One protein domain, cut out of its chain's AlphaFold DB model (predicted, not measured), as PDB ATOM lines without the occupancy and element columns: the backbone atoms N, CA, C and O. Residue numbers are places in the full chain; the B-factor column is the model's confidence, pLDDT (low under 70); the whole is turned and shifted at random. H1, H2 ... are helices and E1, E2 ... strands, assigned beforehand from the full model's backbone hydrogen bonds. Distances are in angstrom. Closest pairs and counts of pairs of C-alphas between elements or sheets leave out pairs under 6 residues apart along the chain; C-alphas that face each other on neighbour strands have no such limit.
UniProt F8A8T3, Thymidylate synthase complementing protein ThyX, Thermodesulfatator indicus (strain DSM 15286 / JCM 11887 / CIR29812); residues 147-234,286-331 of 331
ATOM      1  N   GLU A 147     159.439 150.376 130.311       96.44
ATOM      2  CA  GLU A 147     159.999 150.257 128.965       96.44
ATOM      3  C   GLU A 147     161.434 150.791 128.876       96.44
ATOM      4  O   GLU A 147     162.084 150.643 127.842       96.44
ATOM      5  N   PHE A 148     161.965 151.369 129.959       97.44
ATOM      6  CA  PHE A 148     163.343 151.848 129.990       97.44
ATOM      7  C   PHE A 148     164.316 150.712 129.729       97.44
ATOM      8  O   PHE A 148     164.193 149.613 130.276       97.44
ATOM      9  N   GLN A 149     165.298 150.991 128.879       97.56
ATOM     10  CA  GLN A 149     166.287 150.007 128.503       97.56
ATOM     11  C   GLN A 149     167.227 149.731 129.679       97.56
ATOM     12  O   GLN A 149     167.736 150.652 130.318       97.56
ATOM     13  N   VAL A 150     167.484 148.451 129.937       97.94
ATOM     14  CA  VAL A 150     168.425 147.991 130.955       97.94
ATOM     15  C   VAL A 150     169.462 147.080 130.329       97.94
ATOM     16  O   VAL A 150     169.143 146.178 129.549       97.94
ATOM     17  N   PHE A 151     170.709 147.321 130.706       98.38
ATOM     18  CA  PHE A 151     171.851 146.488 130.386       98.38
ATOM     19  C   PHE A 151     172.299 145.775 131.652       98.38
ATOM     20  O   PHE A 151     172.600 146.415 132.663       98.38
ATOM     21  N   GLU A 152     172.350 144.455 131.589       97.69
ATOM     22  CA  GLU A 152     172.952 143.634 132.625       97.69
ATOM     23  C   GLU A 152     174.397 143.336 132.246       97.69
ATOM     24  O   GLU A 152     174.677 142.836 131.154       97.69
ATOM     25  N   ILE A 153     175.309 143.647 133.159       98.00
ATOM     26  CA  ILE A 153     176.734 143.394 133.019       98.00
ATOM     27  C   ILE A 153     177.139 142.357 134.059       98.00
ATOM     28  O   ILE A 153     176.931 142.544 135.264       98.00
ATOM     29  N   ALA A 154     177.784 141.301 133.581       95.81
ATOM     30  CA  ALA A 154     178.450 140.311 134.411       95.81
ATOM     31  C   ALA A 154     179.948 140.268 134.083       95.81
ATOM     32  O   ALA A 154     180.426 140.907 133.142       95.81
ATOM     33  N   TYR A 155     180.695 139.526 134.900       94.44
ATOM     34  CA  TYR A 155     182.145 139.433 134.787       94.44
ATOM     35  C   TYR A 155     182.583 137.982 134.613       94.44
ATOM     36  O   TYR A 155     182.617 137.228 135.587       94.44
ATOM     37  N   HIS A 156     182.958 137.603 133.392       88.19
ATOM     38  CA  HIS A 156     183.530 136.291 133.091       88.19
ATOM     39  C   HIS A 156     185.057 136.392 133.033       88.19
ATOM     40  O   HIS A 156     185.598 137.259 132.349       88.19
ATOM     41  N   GLU A 157     185.764 135.587 133.835       85.19
ATOM     42  CA  GLU A 157     187.233 135.660 133.994       85.19
ATOM     43  C   GLU A 157     187.756 137.088 134.251       85.19
ATOM     44  O   GLU A 157     188.869 137.477 133.894       85.19
ATOM     45  N   GLY A 158     186.921 137.910 134.887       83.31
ATOM     46  CA  GLY A 158     187.234 139.292 135.203       83.31
ATOM     47  C   GLY A 158     187.097 140.304 134.070       83.31
ATOM     48  O   GLY A 158     187.423 141.466 134.318       83.31
ATOM     49  N   LYS A 159     186.610 139.903 132.893       89.38
ATOM     50  CA  LYS A 159     186.249 140.796 131.787       89.38
ATOM     51  C   LYS A 159     184.776 141.177 131.887       89.38
ATOM     52  O   LYS A 159     183.942 140.326 132.180       89.38
ATOM     53  N   ALA A 160     184.474 142.456 131.683       95.69
ATOM     54  CA  ALA A 160     183.102 142.950 131.662       95.69
ATOM     55  C   ALA A 160     182.400 142.549 130.358       95.69
ATOM     56  O   ALA A 160     182.945 142.777 129.279       95.69
ATOM     57  N   GLU A 161     181.184 142.018 130.459       97.00
ATOM     58  CA  GLU A 161     180.359 141.636 129.309       97.00
ATOM     59  C   GLU A 161     178.908 142.066 129.536       97.00
ATOM     60  O   GLU A 161     178.373 141.887 130.630       97.00
ATOM     61  N   ILE A 162     178.263 142.627 128.504       97.75
ATOM     62  CA  ILE A 162     176.811 142.849 128.512       97.75
ATOM     63  C   ILE A 162     176.156 141.495 128.238       97.75
ATOM     64  O   ILE A 162     176.150 141.027 127.101       97.75
ATOM     65  N   VAL A 163     175.624 140.862 129.282       96.62
ATOM     66  CA  VAL A 163     175.017 139.523 129.197       96.62
ATOM     67  C   VAL A 163     173.549 139.569 128.793       96.62
ATOM     68  O   VAL A 163     173.028 138.609 128.231       96.62
ATOM     69  N   GLN A 164     172.880 140.695 129.043       95.56
ATOM     70  CA  GLN A 164     171.491 140.892 128.655       95.56
ATOM     71  C   GLN A 164     171.216 142.366 128.347       95.56
ATOM     72  O   GLN A 164     171.663 143.268 129.055       95.56
ATOM     73  N   ARG A 165     170.419 142.602 127.301       97.25
ATOM     74  CA  ARG A 165     169.789 143.887 126.979       97.25
ATOM     75  C   ARG A 165     168.282 143.664 126.924       97.25
ATOM     76  O   ARG A 165     167.809 142.833 126.153       97.25
ATOM     77  N   THR A 166     167.524 144.361 127.762       97.38
ATOM     78  CA  THR A 166     166.065 144.187 127.875       97.38
ATOM     79  C   THR A 166     165.399 145.482 128.345       97.38
ATOM     80  O   THR A 166     166.074 146.489 128.528       97.38
ATOM     81  N   THR A 167     164.083 145.474 128.543       97.50
ATOM     82  CA  THR A 167     163.371 146.540 129.259       97.50
ATOM     83  C   THR A 167     163.329 146.258 130.760       97.50
ATOM     84  O   THR A 167     163.372 145.096 131.183       97.50
ATOM     85  N   LEU A 168     163.229 147.307 131.576       96.56
ATOM     86  CA  LEU A 168     163.213 147.206 133.034       96.56
ATOM     87  C   LEU A 168     162.054 146.334 133.530       96.56
ATOM     88  O   LEU A 168     162.270 145.472 134.373       96.56
ATOM     89  N   GLY A 169     160.859 146.484 132.956       95.44
ATOM     90  CA  GLY A 169     159.671 145.691 133.274       95.44
ATOM     91  C   GLY A 169     159.865 144.196 133.017       95.44
ATOM     92  O   GLY A 169     159.503 143.371 133.855       95.44
ATOM     93  N   LYS A 170     160.502 143.839 131.892       96.06
ATOM     94  CA  LYS A 170     160.870 142.447 131.583       96.06
ATOM     95  C   LYS A 170     161.968 141.913 132.494       96.06
ATOM     96  O   LYS A 170     162.008 140.714 132.721       96.06
ATOM     97  N   LEU A 171     162.870 142.769 132.970       94.50
ATOM     98  CA  LEU A 171     163.937 142.363 133.878       94.50
ATOM     99  C   LEU A 171     163.380 142.071 135.276       94.50
ATOM    100  O   LEU A 171     163.612 140.999 135.811       94.50
ATOM    101  N   ILE A 172     162.588 142.982 135.849       93.69
ATOM    102  CA  ILE A 172     162.039 142.825 137.211       93.69
ATOM    103  C   ILE A 172     160.943 141.757 137.321       93.69
ATOM    104  O   ILE A 172     160.545 141.405 138.430       93.69
ATOM    105  N   SER A 173     160.416 141.264 136.196       90.62
ATOM    106  CA  SER A 173     159.522 140.102 136.184       90.62
ATOM    107  C   SER A 173     160.278 138.775 136.291       90.62
ATOM    108  O   SER A 173     159.663 137.746 136.574       90.62
ATOM    109  N   GLN A 174     161.602 138.787 136.112       88.00
ATOM    110  CA  GLN A 174     162.457 137.630 136.339       88.00
ATOM    111  C   GLN A 174     162.676 137.409 137.837       88.00
ATOM    112  O   GLN A 174     162.690 138.341 138.641       88.00
ATOM    113  N   THR A 175     162.866 136.150 138.224       76.38
ATOM    114  CA  THR A 175     163.248 135.810 139.597       76.38
ATOM    115  C   THR A 175     164.760 135.931 139.752       76.38
ATOM    116  O   THR A 175     165.506 135.169 139.141       76.38
ATOM    117  N   PHE A 176     165.214 136.855 140.601       83.75
ATOM    118  CA  PHE A 176     166.617 136.936 140.999       83.75
ATOM    119  C   PHE A 176     166.820 136.160 142.289       83.75
ATOM    120  O   PHE A 176     166.387 136.594 143.359       83.75
ATOM    121  N   ASN A 177     167.515 135.029 142.187       87.19
ATOM    122  CA  ASN A 177     167.933 134.285 143.367       87.19
ATOM    123  C   ASN A 177     168.849 135.160 144.229       87.19
ATOM    124  O   ASN A 177     169.731 135.868 143.716       87.19
ATOM    125  N   GLU A 178     168.612 135.115 145.537       88.94
ATOM    126  CA  GLU A 178     169.516 135.700 146.517       88.94
ATOM    127  C   GLU A 178     170.845 134.932 146.479       88.94
ATOM    128  O   GLU A 178     170.856 133.723 146.230       88.94
ATOM    129  N   PRO A 179     171.979 135.622 146.644       86.62
ATOM    130  CA  PRO A 179     173.270 134.986 146.488       86.62
ATOM    131  C   PRO A 179     173.552 134.049 147.672       86.62
ATOM    132  O   PRO A 179     173.261 134.368 148.824       86.62
ATOM    133  N   GLU A 180     174.137 132.888 147.379       87.75
ATOM    134  CA  GLU A 180     174.501 131.883 148.380       87.75
ATOM    135  C   GLU A 180     176.001 131.923 148.693       87.75
ATOM    136  O   GLU A 180     176.836 132.179 147.823       87.75
ATOM    137  N   GLY A 181     176.347 131.622 149.946       92.19
ATOM    138  CA  GLY A 181     177.731 131.565 150.409       92.19
ATOM    139  C   GLY A 181     178.377 132.931 150.667       92.19
ATOM    140  O   GLY A 181     177.787 133.993 150.464       92.19
ATOM    141  N   ILE A 182     179.623 132.880 151.144       93.56
ATOM    142  CA  ILE A 182     180.374 134.064 151.588       93.56
ATOM    143  C   ILE A 182     181.033 134.836 150.443       93.56
ATOM    144  O   ILE A 182     181.447 135.972 150.646       93.56
ATOM    145  N   GLU A 183     181.177 134.245 149.255       95.38
ATOM    146  CA  GLU A 183     181.852 134.884 148.123       95.38
ATOM    147  C   GLU A 183     180.854 135.693 147.292       95.38
ATOM    148  O   GLU A 183     179.893 135.169 146.729       95.38
ATOM    149  N   ALA A 184     181.098 136.996 147.209       94.81
ATOM    150  CA  ALA A 184     180.305 137.908 146.408       94.81
ATOM    151  C   ALA A 184     180.663 137.775 144.925       94.81
ATOM    152  O   ALA A 184     181.837 137.801 144.548       94.81
ATOM    153  N   ARG A 185     179.637 137.709 144.074       92.56
ATOM    154  CA  ARG A 185     179.789 137.775 142.618       92.56
ATOM    155  C   ARG A 185     179.326 139.146 142.128       92.56
ATOM    156  O   ARG A 185     178.172 139.493 142.376       92.56
ATOM    157  N   PRO A 186     180.195 139.937 141.475       94.31
ATOM    158  CA  PRO A 186     179.828 141.265 141.021       94.31
ATOM    159  C   PRO A 186     178.842 141.200 139.852       94.31
ATOM    160  O   PRO A 186     179.029 140.423 138.915       94.31
ATOM    161  N   GLN A 187     177.833 142.061 139.896       95.38
ATOM    162  CA  GLN A 187     176.853 142.248 138.831       95.38
ATOM    163  C   GLN A 187     176.447 143.719 138.784       95.38
ATOM    164  O   GLN A 187     176.404 144.401 139.816       95.38
ATOM    165  N   VAL A 188     176.204 144.234 137.583       98.06
ATOM    166  CA  VAL A 188     175.831 145.635 137.386       98.06
ATOM    167  C   VAL A 188     174.614 145.721 136.483       98.06
ATOM    168  O   VAL A 188     174.587 145.119 135.415       98.06
ATOM    169  N   PHE A 189     173.633 146.517 136.889       98.19
ATOM    170  CA  PHE A 189     172.487 146.875 136.061       98.19
ATOM    171  C   PHE A 189     172.571 148.354 135.721       98.19
ATOM    172  O   PHE A 189     172.670 149.195 136.618       98.19
ATOM    173  N   VAL A 190     172.539 148.674 134.433       98.69
ATOM    174  CA  VAL A 190     172.576 150.048 133.930       98.69
ATOM    175  C   VAL A 190     171.252 150.341 133.250       98.69
ATOM    176  O   VAL A 190     170.926 149.716 132.247       98.69
ATOM    177  N   ILE A 191     170.491 151.271 133.812       98.50
ATOM    178  CA  ILE A 191     169.191 151.710 133.309       98.50
ATOM    179  C   ILE A 191     169.400 153.032 132.571       98.50
ATOM    180  O   ILE A 191     169.917 153.981 133.168       98.50
ATOM    181  N   ASP A 192     168.987 153.094 131.309       98.06
ATOM    182  CA  ASP A 192     168.846 154.344 130.560       98.06
ATOM    183  C   ASP A 192     167.502 154.996 130.918       98.06
ATOM    184  O   ASP A 192     166.430 154.480 130.592       98.06
ATOM    185  N   VAL A 193     167.561 156.090 131.676       97.44
ATOM    186  CA  VAL A 193     166.400 156.701 132.324       97.44
ATOM    187  C   VAL A 193     165.821 157.799 131.439       97.44
ATOM    188  O   VAL A 193     166.428 158.857 131.258       97.44
ATOM    189  N   ALA A 194     164.590 157.568 130.972       91.50
ATOM    190  CA  ALA A 194     163.800 158.512 130.183       91.50
ATOM    191  C   ALA A 194     164.614 159.196 129.060       91.50
ATOM    192  O   ALA A 194     164.672 160.428 129.013       91.50
ATOM    193  N   PRO A 195     165.261 158.439 128.151       88.75
ATOM    194  CA  PRO A 195     166.250 158.972 127.207       88.75
ATOM    195  C   PRO A 195     165.730 160.076 126.285       88.75
ATOM    196  O   PRO A 195     166.521 160.849 125.756       88.75
ATOM    197  N   SER A 196     164.418 160.152 126.045       91.00
ATOM    198  CA  SER A 196     163.790 161.253 125.309       91.00
ATOM    199  C   SER A 196     163.591 162.501 126.167       91.00
ATOM    200  O   SER A 196     163.826 163.603 125.680       91.00
ATOM    201  N   GLU A 197     163.179 162.335 127.424       91.81
ATOM    202  CA  GLU A 197     162.879 163.440 128.345       91.81
ATOM    203  C   GLU A 197     164.135 164.023 128.988       91.81
ATOM    204  O   GLU A 197     164.112 165.157 129.447       91.81
ATOM    205  N   THR A 198     165.246 163.281 129.009       95.56
ATOM    206  CA  THR A 198     166.516 163.743 129.585       95.56
ATOM    207  C   THR A 198     167.486 164.318 128.553       95.56
ATOM    208  O   THR A 198     168.608 164.692 128.903       95.56
ATOM    209  N   LYS A 199     167.088 164.440 127.278       94.56
ATOM    210  CA  LYS A 199     167.908 165.127 126.267       94.56
ATOM    211  C   LYS A 199     168.066 166.612 126.615       94.56
ATOM    212  O   LYS A 199     167.108 167.209 127.092       94.56
ATOM    213  N   PRO A 200     169.238 167.218 126.356       94.94
ATOM    214  CA  PRO A 200     170.415 166.634 125.699       94.94
ATOM    215  C   PRO A 200     171.383 165.894 126.645       94.94
ATOM    216  O   PRO A 200     172.394 165.371 126.189       94.94
ATOM    217  N   PHE A 201     171.110 165.845 127.950       96.69
ATOM    218  CA  PHE A 201     172.058 165.346 128.955       96.69
ATOM    219  C   PHE A 201     172.127 163.816 129.054       96.69
ATOM    220  O   PHE A 201     173.185 163.272 129.394       96.69
ATOM    221  N   GLY A 202     171.002 163.139 128.809       96.94
ATOM    222  CA  GLY A 202     170.800 161.735 129.165       96.94
ATOM    223  C   GLY A 202     170.844 161.510 130.680       96.94
ATOM    224  O   GLY A 202     171.234 162.391 131.452       96.94
ATOM    225  N   TRP A 203     170.473 160.315 131.137       98.31
ATOM    226  CA  TRP A 203     170.634 159.934 132.540       98.31
ATOM    227  C   TRP A 203     170.776 158.427 132.696       98.31
ATOM    228  O   TRP A 203     169.919 157.672 132.249       98.31
ATOM    229  N   LEU A 204     171.835 157.980 133.375       98.69
ATOM    230  CA  LEU A 204     171.979 156.571 133.740       98.69
ATOM    231  C   LEU A 204     171.741 156.379 135.228       98.69
ATOM    232  O   LEU A 204     172.256 157.141 136.056       98.69
ATOM    233  N   ALA A 205     171.025 155.307 135.554       98.69
ATOM    234  CA  ALA A 205     170.995 154.733 136.886       98.69
ATOM    235  C   ALA A 205     171.743 153.399 136.902       98.69
ATOM    236  O   ALA A 205     171.372 152.452 136.218       98.69
ATOM    237  N   VAL A 206     172.813 153.339 137.688       98.75
ATOM    238  CA  VAL A 206     173.730 152.204 137.784       98.75
ATOM    239  C   VAL A 206     173.583 151.567 139.155       98.75
ATOM    240  O   VAL A 206     173.920 152.173 140.173       98.75
ATOM    241  N   VAL A 207     173.097 150.332 139.186       98.38
ATOM    242  CA  VAL A 207     173.073 149.489 140.382       98.38
ATOM    243  C   VAL A 207     174.255 148.537 140.299       98.38
ATOM    244  O   VAL A 207     174.257 147.642 139.463       98.38
ATOM    245  N   ALA A 208     175.252 148.719 141.160       97.88
ATOM    246  CA  ALA A 208     176.396 147.819 141.277       97.88
ATOM    247  C   ALA A 208     176.276 147.003 142.569       97.88
ATOM    248  O   ALA A 208     176.243 147.573 143.663       97.88
ATOM    249  N   GLU A 209     176.204 145.679 142.454       95.50
ATOM    250  CA  GLU A 209     176.140 144.742 143.577       95.50
ATOM    251  C   GLU A 209     177.277 143.725 143.531       95.50
ATOM    252  O   GLU A 209     177.888 143.509 142.488       95.50
ATOM    253  N   GLY A 210     177.598 143.131 144.681       95.06
ATOM    254  CA  GLY A 210     178.716 142.195 144.780       95.06
ATOM    255  C   GLY A 210     180.096 142.860 144.704       95.06
ATOM    256  O   GLY A 210     181.086 142.175 144.466       95.06
ATOM    257  N   PHE A 211     180.171 144.182 144.897       97.00
ATOM    258  CA  PHE A 211     181.425 144.938 144.966       97.00
ATOM    259  C   PHE A 211     181.834 145.193 146.413       97.00
ATOM    260  O   PHE A 211     180.988 145.254 147.303       97.00
ATOM    261  N   SER A 212     183.122 145.400 146.671       97.75
ATOM    262  CA  SER A 212     183.625 145.594 148.028       97.75
ATOM    263  C   SER A 212     183.338 146.998 148.574       97.75
ATOM    264  O   SER A 212     183.141 147.979 147.841       97.75
ATOM    265  N   ARG A 213     183.397 147.153 149.903       96.50
ATOM    266  CA  ARG A 213     183.445 148.482 150.529       96.50
ATOM    267  C   ARG A 213     184.665 149.275 150.049       96.50
ATOM    268  O   ARG A 213     184.515 150.468 149.785       96.50
ATOM    269  N   LEU A 214     185.819 148.633 149.847       96.88
ATOM    270  CA  LEU A 214     187.036 149.254 149.293       96.88
ATOM    271  C   LEU A 214     186.797 149.880 147.910       96.88
ATOM    272  O   LEU A 214     187.207 151.019 147.660       96.88
ATOM    273  N   PHE A 215     186.088 149.173 147.026       97.94
ATOM    274  CA  PHE A 215     185.630 149.716 145.750       97.94
ATOM    275  C   PHE A 215     184.737 150.942 145.968       97.94
ATOM    276  O   PHE A 215     184.982 152.006 145.392       97.94
ATOM    277  N   SER A 216     183.733 150.829 146.845       97.75
ATOM    278  CA  SER A 216     182.769 151.913 147.055       97.75
ATOM    279  C   SER A 216     183.434 153.195 147.563       97.75
ATOM    280  O   SER A 216     183.082 154.280 147.110       97.75
ATOM    281  N   HIS A 217     184.468 153.079 148.403       97.69
ATOM    282  CA  HIS A 217     185.244 154.215 148.906       97.69
ATOM    283  C   HIS A 217     186.001 154.975 147.808       97.69
ATOM    284  O   HIS A 217     186.271 156.164 147.975       97.69
ATOM    285  N   GLN A 218     186.324 154.325 146.686       97.75
ATOM    286  CA  GLN A 218     186.860 154.994 145.497       97.75
ATOM    287  C   GLN A 218     185.748 155.539 144.606       97.75
ATOM    288  O   GLN A 218     185.899 156.618 144.032       97.75
ATOM    289  N   PHE A 219     184.644 154.800 144.488       98.50
ATOM    290  CA  PHE A 219     183.540 155.153 143.608       98.50
ATOM    291  C   PHE A 219     182.834 156.439 144.056       98.50
ATOM    292  O   PHE A 219     182.662 157.355 143.256       98.50
ATOM    293  N   VAL A 220     182.551 156.587 145.353       97.94
ATOM    294  CA  VAL A 220     181.872 157.779 145.901       97.94
ATOM    295  C   VAL A 220     182.705 159.067 145.821       97.94
ATOM    296  O   VAL A 220     182.213 160.148 146.134       97.94
ATOM    297  N   ARG A 221     183.974 158.989 145.390       97.62
ATOM    298  CA  ARG A 221     184.839 160.161 145.156       97.62
ATOM    299  C   ARG A 221     184.511 160.887 143.852       97.62
ATOM    300  O   ARG A 221     185.018 161.983 143.635       97.62
ATOM    301  N   HIS A 222     183.672 160.303 142.998       97.75
ATOM    302  CA  HIS A 222     183.151 160.945 141.791       97.75
ATOM    303  C   HIS A 222     181.922 161.780 142.139       97.75
ATOM    304  O   HIS A 222     180.784 161.390 141.902       97.75
ATOM    305  N   THR A 223     182.167 162.927 142.771       95.69
ATOM    306  CA  THR A 223     181.162 163.716 143.502       95.69
ATOM    307  C   THR A 223     180.023 164.270 142.650       95.69
ATOM    308  O   THR A 223     179.002 164.669 143.206       95.69
ATOM    309  N   TRP A 224     180.149 164.270 141.323       96.62
ATOM    310  CA  TRP A 224     179.064 164.640 140.411       96.62
ATOM    311  C   TRP A 224     177.951 163.585 140.344       96.62
ATOM    312  O   TRP A 224     176.800 163.945 140.122       96.62
ATOM    313  N   LEU A 225     178.225 162.322 140.674       98.19
ATOM    314  CA  LEU A 225     177.215 161.259 140.751       98.19
ATOM    315  C   LEU A 225     176.449 161.283 142.077       98.19
ATOM    316  O   LEU A 225     177.002 161.609 143.132       98.19
ATOM    317  N   ASN A 226     175.158 160.976 142.031       98.06
ATOM    318  CA  ASN A 226     174.320 160.791 143.217       98.06
ATOM    319  C   ASN A 226     174.429 159.349 143.692       98.06
ATOM    320  O   ASN A 226     174.362 158.456 142.858       98.06
ATOM    321  N   PHE A 227     174.575 159.120 144.998       98.06
ATOM    322  CA  PHE A 227     174.822 157.787 145.547       98.06
ATOM    323  C   PHE A 227     173.866 157.435 146.682       98.06
ATOM    324  O   PHE A 227     173.705 158.206 147.629       98.06
ATOM    325  N   ASN A 228     173.372 156.202 146.653       97.56
ATOM    326  CA  ASN A 228     172.753 155.540 147.790       97.56
ATOM    327  C   ASN A 228     173.344 154.136 147.930       97.56
ATOM    328  O   ASN A 228     173.368 153.351 146.987       97.56
ATOM    329  N   GLN A 229     173.846 153.817 149.119       96.75
ATOM    330  CA  GLN A 229     174.599 152.591 149.364       96.75
ATOM    331  C   GLN A 229     173.933 151.759 150.457       96.75
ATOM    332  O   GLN A 229     173.441 152.311 151.447       96.75
ATOM    333  N   ARG A 230     173.965 150.430 150.314       95.62
ATOM    334  CA  ARG A 230     173.528 149.495 151.357       95.62
ATOM    335  C   ARG A 230     174.202 149.844 152.679       95.62
ATOM    336  O   ARG A 230     175.426 149.979 152.750       95.62
ATOM    337  N   SER A 231     173.417 150.004 153.739       94.31
ATOM    338  CA  SER A 231     173.928 150.386 155.052       94.31
ATOM    339  C   SER A 231     174.103 149.159 155.937       94.31
ATOM    340  O   SER A 231     173.127 148.524 156.338       94.31
ATOM    341  N   HIS A 232     175.345 148.878 156.339       92.75
ATOM    342  CA  HIS A 232     175.652 147.858 157.357       92.75
ATOM    343  C   HIS A 232     175.236 148.279 158.781       92.75
ATOM    344  O   HIS A 232     175.479 147.553 159.736       92.75
ATOM    345  N   ARG A 233     174.598 149.449 158.950       91.25
ATOM    346  CA  ARG A 233     173.908 149.807 160.204       91.25
ATOM    347  C   ARG A 233     172.574 149.070 160.334       91.25
ATOM    348  O   ARG A 233     172.131 148.798 161.443       91.25
ATOM    349  N   TYR A 234     171.939 148.755 159.202       89.50
ATOM    350  CA  TYR A 234     170.606 148.148 159.149       89.50
ATOM    351  C   TYR A 234     170.662 146.708 158.622       89.50
ATOM    352  O   TYR A 234     170.039 145.807 159.189       89.50
ATOM    353  N   SER A 286     184.228 143.286 152.696       96.12
ATOM    354  CA  SER A 286     182.775 143.118 152.784       96.12
ATOM    355  C   SER A 286     182.073 143.673 151.545       96.12
ATOM    356  O   SER A 286     182.340 144.800 151.117       96.12
ATOM    357  N   SER A 287     181.140 142.899 151.007       96.44
ATOM    358  CA  SER A 287     180.325 143.259 149.854       96.44
ATOM    359  C   SER A 287     179.322 144.368 150.189       96.44
ATOM    360  O   SER A 287     178.864 144.541 151.325       96.44
ATOM    361  N   THR A 288     178.973 145.148 149.175       96.25
ATOM    362  CA  THR A 288     177.964 146.195 149.222       96.25
ATOM    363  C   THR A 288     177.238 146.288 147.888       96.25
ATOM    364  O   THR A 288     177.780 145.999 146.824       96.25
ATOM    365  N   THR A 289     176.017 146.800 147.961       96.38
ATOM    366  CA  THR A 289     175.284 147.317 146.809       96.38
ATOM    367  C   THR A 289     175.328 148.838 146.836       96.38
ATOM    368  O   THR A 289     175.204 149.438 147.912       96.38
ATOM    369  N   ILE A 290     175.487 149.468 145.679       97.69
ATOM    370  CA  ILE A 290     175.398 150.914 145.506       97.69
ATOM    371  C   ILE A 290     174.555 151.257 144.273       97.69
ATOM    372  O   ILE A 290     174.776 150.714 143.194       97.69
ATOM    373  N   LEU A 291     173.590 152.159 144.447       98.44
ATOM    374  CA  LEU A 291     172.953 152.890 143.358       98.44
ATOM    375  C   LEU A 291     173.736 154.175 143.137       98.44
ATOM    376  O   LEU A 291     173.956 154.941 144.078       98.44
ATOM    377  N   ALA A 292     174.110 154.413 141.893       98.69
ATOM    378  CA  ALA A 292     174.730 155.638 141.442       98.69
ATOM    379  C   ALA A 292     173.951 156.184 140.243       98.69
ATOM    380  O   ALA A 292     173.603 155.419 139.347       98.69
ATOM    381  N   THR A 293     173.658 157.483 140.205       98.81
ATOM    382  CA  THR A 293     172.938 158.084 139.073       98.81
ATOM    383  C   THR A 293     173.546 159.412 138.640       98.81
ATOM    384  O   THR A 293     174.172 160.111 139.444       98.81
ATOM    385  N   GLY A 294     173.355 159.767 137.374       98.38
ATOM    386  CA  GLY A 294     173.823 161.033 136.819       98.38
ATOM    387  C   GLY A 294     173.752 161.083 135.293       98.38
ATOM    388  O   GLY A 294     173.433 160.068 134.663       98.38
ATOM    389  N   PRO A 295     174.057 162.248 134.700       98.12
ATOM    390  CA  PRO A 295     173.981 162.454 133.260       98.12
ATOM    391  C   PRO A 295     175.121 161.755 132.514       98.12
ATOM    392  O   PRO A 295     176.152 161.414 133.103       98.12
ATOM    393  N   TYR A 296     174.958 161.555 131.204       98.12
ATOM    394  CA  TYR A 296     175.880 160.743 130.397       98.12
ATOM    395  C   TYR A 296     177.322 161.241 130.458       98.12
ATOM    396  O   TYR A 296     178.231 160.453 130.706       98.12
ATOM    397  N   PHE A 297     177.538 162.551 130.335       97.19
ATOM    398  CA  PHE A 297     178.886 163.124 130.349       97.19
ATOM    399  C   PHE A 297     179.624 162.905 131.687       97.19
ATOM    400  O   PHE A 297     180.851 162.815 131.714       97.19
ATOM    401  N   VAL A 298     178.901 162.781 132.811       98.31
ATOM    402  CA  VAL A 298     179.508 162.457 134.116       98.31
ATOM    403  C   VAL A 298     179.968 160.999 134.140       98.31
ATOM    404  O   VAL A 298     181.021 160.688 134.699       98.31
ATOM    405  N   TRP A 299     179.214 160.100 133.509       98.62
ATOM    406  CA  TRP A 299     179.616 158.703 133.352       98.62
ATOM    407  C   TRP A 299     180.782 158.536 132.380       98.62
ATOM    408  O   TRP A 299     181.676 157.734 132.642       98.62
ATOM    409  N   GLU A 300     180.832 159.325 131.311       98.31
ATOM    410  CA  GLU A 300     181.988 159.379 130.413       98.31
ATOM    411  C   GLU A 300     183.255 159.831 131.151       98.31
ATOM    412  O   GLU A 300     184.299 159.192 131.034       98.31
ATOM    413  N   ASP A 301     183.161 160.877 131.980       98.06
ATOM    414  CA  ASP A 301     184.259 161.320 132.845       98.06
ATOM    415  C   ASP A 301     184.699 160.222 133.834       98.06
ATOM    416  O   ASP A 301     185.900 159.959 133.984       98.06
ATOM    417  N   PHE A 302     183.746 159.517 134.458       98.56
ATOM    418  CA  PHE A 302     184.037 158.359 135.309       98.56
ATOM    419  C   PHE A 302     184.827 157.285 134.547       98.56
ATOM    420  O   PHE A 302     185.869 156.829 135.036       98.56
ATOM    421  N   VAL A 303     184.358 156.901 133.355       98.44
ATOM    422  CA  VAL A 303     184.999 155.887 132.507       98.44
ATOM    423  C   VAL A 303     186.406 156.328 132.119       98.44
ATOM    424  O   VAL A 303     187.345 155.564 132.330       98.44
ATOM    425  N   ASN A 304     186.589 157.569 131.666       97.25
ATOM    426  CA  ASN A 304     187.899 158.111 131.291       97.25
ATOM    427  C   ASN A 304     188.913 158.053 132.445       97.25
ATOM    428  O   ASN A 304     190.092 157.770 132.235       97.25
ATOM    429  N   LYS A 305     188.463 158.282 133.684       96.69
ATOM    430  CA  LYS A 305     189.324 158.248 134.878       96.69
ATOM    431  C   LYS A 305     189.616 156.839 135.389       96.69
ATOM    432  O   LYS A 305     190.639 156.635 136.047       96.69
ATOM    433  N   ARG A 306     188.696 155.887 135.202       97.50
ATOM    434  CA  ARG A 306     188.734 154.579 135.887       97.50
ATOM    435  C   ARG A 306     188.977 153.393 134.974       97.50
ATOM    436  O   ARG A 306     189.504 152.395 135.458       97.50
ATOM    437  N   ASN A 307     188.712 153.518 133.680       95.56
ATOM    438  CA  ASN A 307     189.135 152.555 132.672       95.56
ATOM    439  C   ASN A 307     190.619 152.769 132.322       95.56
ATOM    440  O   ASN A 307     190.985 153.148 131.213       95.56
ATOM    441  N   HIS A 308     191.481 152.605 133.326       93.25
ATOM    442  CA  HIS A 308     192.917 152.821 133.220       93.25
ATOM    443  C   HIS A 308     193.666 151.643 133.864       93.25
ATOM    444  O   HIS A 308     193.289 151.226 134.962       93.25
ATOM    445  N   PRO A 309     194.762 151.123 133.273       91.38
ATOM    446  CA  PRO A 309     195.457 149.938 133.791       91.38
ATOM    447  C   PRO A 309     195.923 150.047 135.249       91.38
ATOM    448  O   PRO A 309     195.915 149.050 135.963       91.38
ATOM    449  N   LYS A 310     196.282 151.258 135.702       93.31
ATOM    450  CA  LYS A 310     196.701 151.542 137.092       93.31
ATOM    451  C   LYS A 310     195.546 151.656 138.100       93.31
ATOM    452  O   LYS A 310     195.810 151.769 139.292       93.31
ATOM    453  N   ALA A 311     194.290 151.701 137.655       94.94
ATOM    454  CA  ALA A 311     193.152 151.700 138.569       94.94
ATOM    455  C   ALA A 311     192.995 150.313 139.214       94.94
ATOM    456  O   ALA A 311     193.293 149.299 138.580       94.94
ATOM    457  N   GLN A 312     192.500 150.258 140.457       96.50
ATOM    458  CA  GLN A 312     192.174 148.981 141.094       96.50
ATOM    459  C   GLN A 312     191.198 148.194 140.209       96.50
ATOM    460  O   GLN A 312     190.239 148.751 139.672       96.50
ATOM    461  N   TRP A 313     191.421 146.887 140.100       96.19
ATOM    462  CA  TRP A 313     190.662 145.995 139.228       96.19
ATOM    463  C   TRP A 313     189.134 146.088 139.412       96.19
ATOM    464  O   TRP A 313     188.431 146.080 138.411       96.19
ATOM    465  N   GLU A 314     188.603 146.243 140.635       97.19
ATOM    466  CA  GLU A 314     187.146 146.364 140.862       97.19
ATOM    467  C   GLU A 314     186.552 147.610 140.200       97.19
ATOM    468  O   GLU A 314     185.568 147.522 139.471       97.19
ATOM    469  N   ILE A 315     187.154 148.785 140.428       97.75
ATOM    470  CA  ILE A 315     186.627 150.031 139.858       97.75
ATOM    471  C   ILE A 315     186.866 150.104 138.353       97.75
ATOM    472  O   ILE A 315     186.038 150.660 137.630       97.75
ATOM    473  N   ARG A 316     187.955 149.487 137.879       97.38
ATOM    474  CA  ARG A 316     188.228 149.335 136.453       97.38
ATOM    475  C   ARG A 316     187.176 148.458 135.777       97.38
ATOM    476  O   ARG A 316     186.645 148.870 134.759       97.38
ATOM    477  N   ARG A 317     186.795 147.334 136.387       96.81
ATOM    478  CA  ARG A 317     185.726 146.441 135.905       96.81
ATOM    479  C   ARG A 317     184.379 147.151 135.757       96.81
ATOM    480  O   ARG A 317     183.696 146.964 134.750       96.81
ATOM    481  N   LEU A 318     183.986 147.992 136.719       98.19
ATOM    482  CA  LEU A 318     182.780 148.814 136.552       98.19
ATOM    483  C   LEU A 318     182.922 149.767 135.353       98.19
ATOM    484  O   LEU A 318     182.007 149.880 134.542       98.19
ATOM    485  N   ALA A 319     184.069 150.438 135.224       98.31
ATOM    486  CA  ALA A 319     184.323 151.376 134.133       98.31
ATOM    487  C   ALA A 319     184.361 150.705 132.749       98.31
ATOM    488  O   ALA A 319     183.828 151.263 131.796       98.31
ATOM    489  N   GLU A 320     184.941 149.509 132.642       97.75
ATOM    490  CA  GLU A 320     184.946 148.686 131.427       97.75
ATOM    491  C   GLU A 320     183.510 148.349 130.997       97.75
ATOM    492  O   GLU A 320     183.143 148.584 129.847       97.75
ATOM    493  N   GLY A 321     182.666 147.890 131.929       98.12
ATOM    494  CA  GLY A 321     181.258 147.592 131.648       98.12
ATOM    495  C   GLY A 321     180.451 148.824 131.224       98.12
ATOM    496  O   GLY A 321     179.716 148.783 130.240       98.12
ATOM    497  N   LEU A 322     180.639 149.955 131.910       98.50
ATOM    498  CA  LEU A 322     179.989 151.217 131.540       98.50
ATOM    499  C   LEU A 322     180.461 151.742 130.179       98.50
ATOM    500  O   LEU A 322     179.666 152.333 129.451       98.50
ATOM    501  N   ALA A 323     181.718 151.500 129.798       98.25
ATOM    502  CA  ALA A 323     182.222 151.856 128.475       98.25
ATOM    503  C   ALA A 323     181.514 151.075 127.354       98.25
ATOM    504  O   ALA A 323     181.276 151.639 126.285       98.25
ATOM    505  N   LEU A 324     181.161 149.805 127.592       98.12
ATOM    506  CA  LEU A 324     180.358 149.012 126.653       98.12
ATOM    507  C   LEU A 324     178.958 149.613 126.499       98.12
ATOM    508  O   LEU A 324     178.519 149.860 125.381       98.12
ATOM    509  N   VAL A 325     178.292 149.926 127.614       98.31
ATOM    510  CA  VAL A 325     176.935 150.498 127.596       98.31
ATOM    511  C   VAL A 325     176.902 151.867 126.917       98.31
ATOM    512  O   VAL A 325     176.071 152.104 126.049       98.31
ATOM    513  N   LEU A 326     177.833 152.767 127.246       97.62
ATOM    514  CA  LEU A 326     177.905 154.088 126.611       97.62
ATOM    515  C   LEU A 326     178.182 154.002 125.104       97.62
ATOM    516  O   LEU A 326     177.773 154.892 124.364       97.62
ATOM    517  N   ARG A 327     178.866 152.950 124.634       96.62
ATOM    518  CA  ARG A 327     179.045 152.697 123.199       96.62
ATOM    519  C   ARG A 327     177.731 152.273 122.545       96.62
ATOM    520  O   ARG A 327     177.398 152.820 121.504       96.62
ATOM    521  N   GLU A 328     176.991 151.361 123.171       95.38
ATOM    522  CA  GLU A 328     175.670 150.913 122.701       95.38
ATOM    523  C   GLU A 328     174.643 152.049 122.643       95.38
ATOM    524  O   GLU A 328     173.785 152.047 121.773       95.38
ATOM    525  N   LEU A 329     174.722 153.020 123.558       93.31
ATOM    526  CA  LEU A 329     173.823 154.181 123.578       93.31
ATOM    527  C   LEU A 329     174.162 155.243 122.520       93.31
ATOM    528  O   LEU A 329     173.342 156.116 122.245       93.31
ATOM    529  N   LYS A 330     175.380 155.203 121.968       87.31
ATOM    530  CA  LYS A 330     175.847 156.108 120.904       87.31
ATOM    531  C   LYS A 330     175.711 155.514 119.501       87.31
ATOM    532  O   LYS A 330     175.805 156.274 118.540       87.31
ATOM    533  N   ALA A 331     175.594 154.191 119.406       69.06
ATOM    534  CA  ALA A 331     175.362 153.455 118.167       69.06
ATOM    535  C   ALA A 331     173.894 153.580 117.748       69.06
ATOM    536  O   ALA A 331     173.664 153.723 116.526       69.06
TER     537      ALA A 331
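Overview. This is residues 147 to 234 and 286 to 331 of the 331 residues of the protein "Thymidylate synthase complementing protein ThyX" of Thermodesulfatator indicus (strain DSM 15286 / JCM 11887 / CIR29812) (UniProt F8A8T3). One twisted sheet of six strands has H4 and H2 packed over one face, with H3 packed on H4 and only grazing the sheet; the opposite face has the short helix H1 over E1. Residues 172 to 178, of which 172 belongs to H1, stick out from the body. The printed part has 134 residues with four named helices and six named strands, in the order E1 E2 H1 E3 E4 H2 E5 E6 H3 H4. The sheet's order is E2 E1 E3 E4 E6 E5, antiparallel throughout. The class is mixed, helices and strands; the whole is compact, with a radius of gyration of the C-alphas of 14.3 A and spans of 41 by 37 by 32 A.

Arrangement. E1, residues 149 to 156, and E2, residues 159 to 167, form an antiparallel hairpin; N 152 and O 164 are within hydrogen-bond range at 2.9 A. H1, residues 168 to 172, lies over E1 at a height over the sheet of 9.2 A. E3, residues 187 to 192, is antiparallel to E1, with N 151 and O 190 2.9 A apart. E2, H1 and E3 make a split strand-helix-strand unit, two strands running the same way with E1 between them, its crossover right-handed. E4, residues 204 to 212, bends by 66 degrees at residue 209 and forms a hairpin with E3; N 207 and O 189 are 2.8 A apart. H2, residues 213 to 219, is on the opposite face from H1. E5, residues 226 to 229, is an edge strand beside E6, residues 287 to 294, with N 228 and O 291 2.9 A apart; between E4 and E6, N 206 and O 292 are 2.8 A apart. H2 lies over E6, along the strands; E4, H2 and E5 make a second split unit, also right-handed. H3, residues 296 to 306, and H4, residues 313 to 328, form a helical hairpin at a tilt of 37 degrees, only just steep; their closest C-alphas, of Val 303 and Ala 319, are 4.8 A apart. H4 is on the same face as H2, which it touches with residues 314 to 315 alone. Every O i to N i+4 pair is within hydrogen-bond range in H1, H3 and H4, and 2 of 3 in H2.

Along the chain. E1 begins at C-alpha 149 (166.287, 150.007, 128.503) and is 22.5 A long; E2 is 23.7 A, E4 21.5 A and E6 23.0 A. H4 is 22.8 A long and ends at C-alpha 328 (175.670, 150.913, 122.701).

Size, cuts and confidence. The C-alphas farthest apart, of Gly 181 and Pro 200, are 43.5 A apart. Residues 235 to 285 are not printed, and C-alphas 234 and 286 are 14.6 A apart across this cut. The links H1 to E3 and E3 to E4 are long. One printed residue, 331, has a pLDDT under 70.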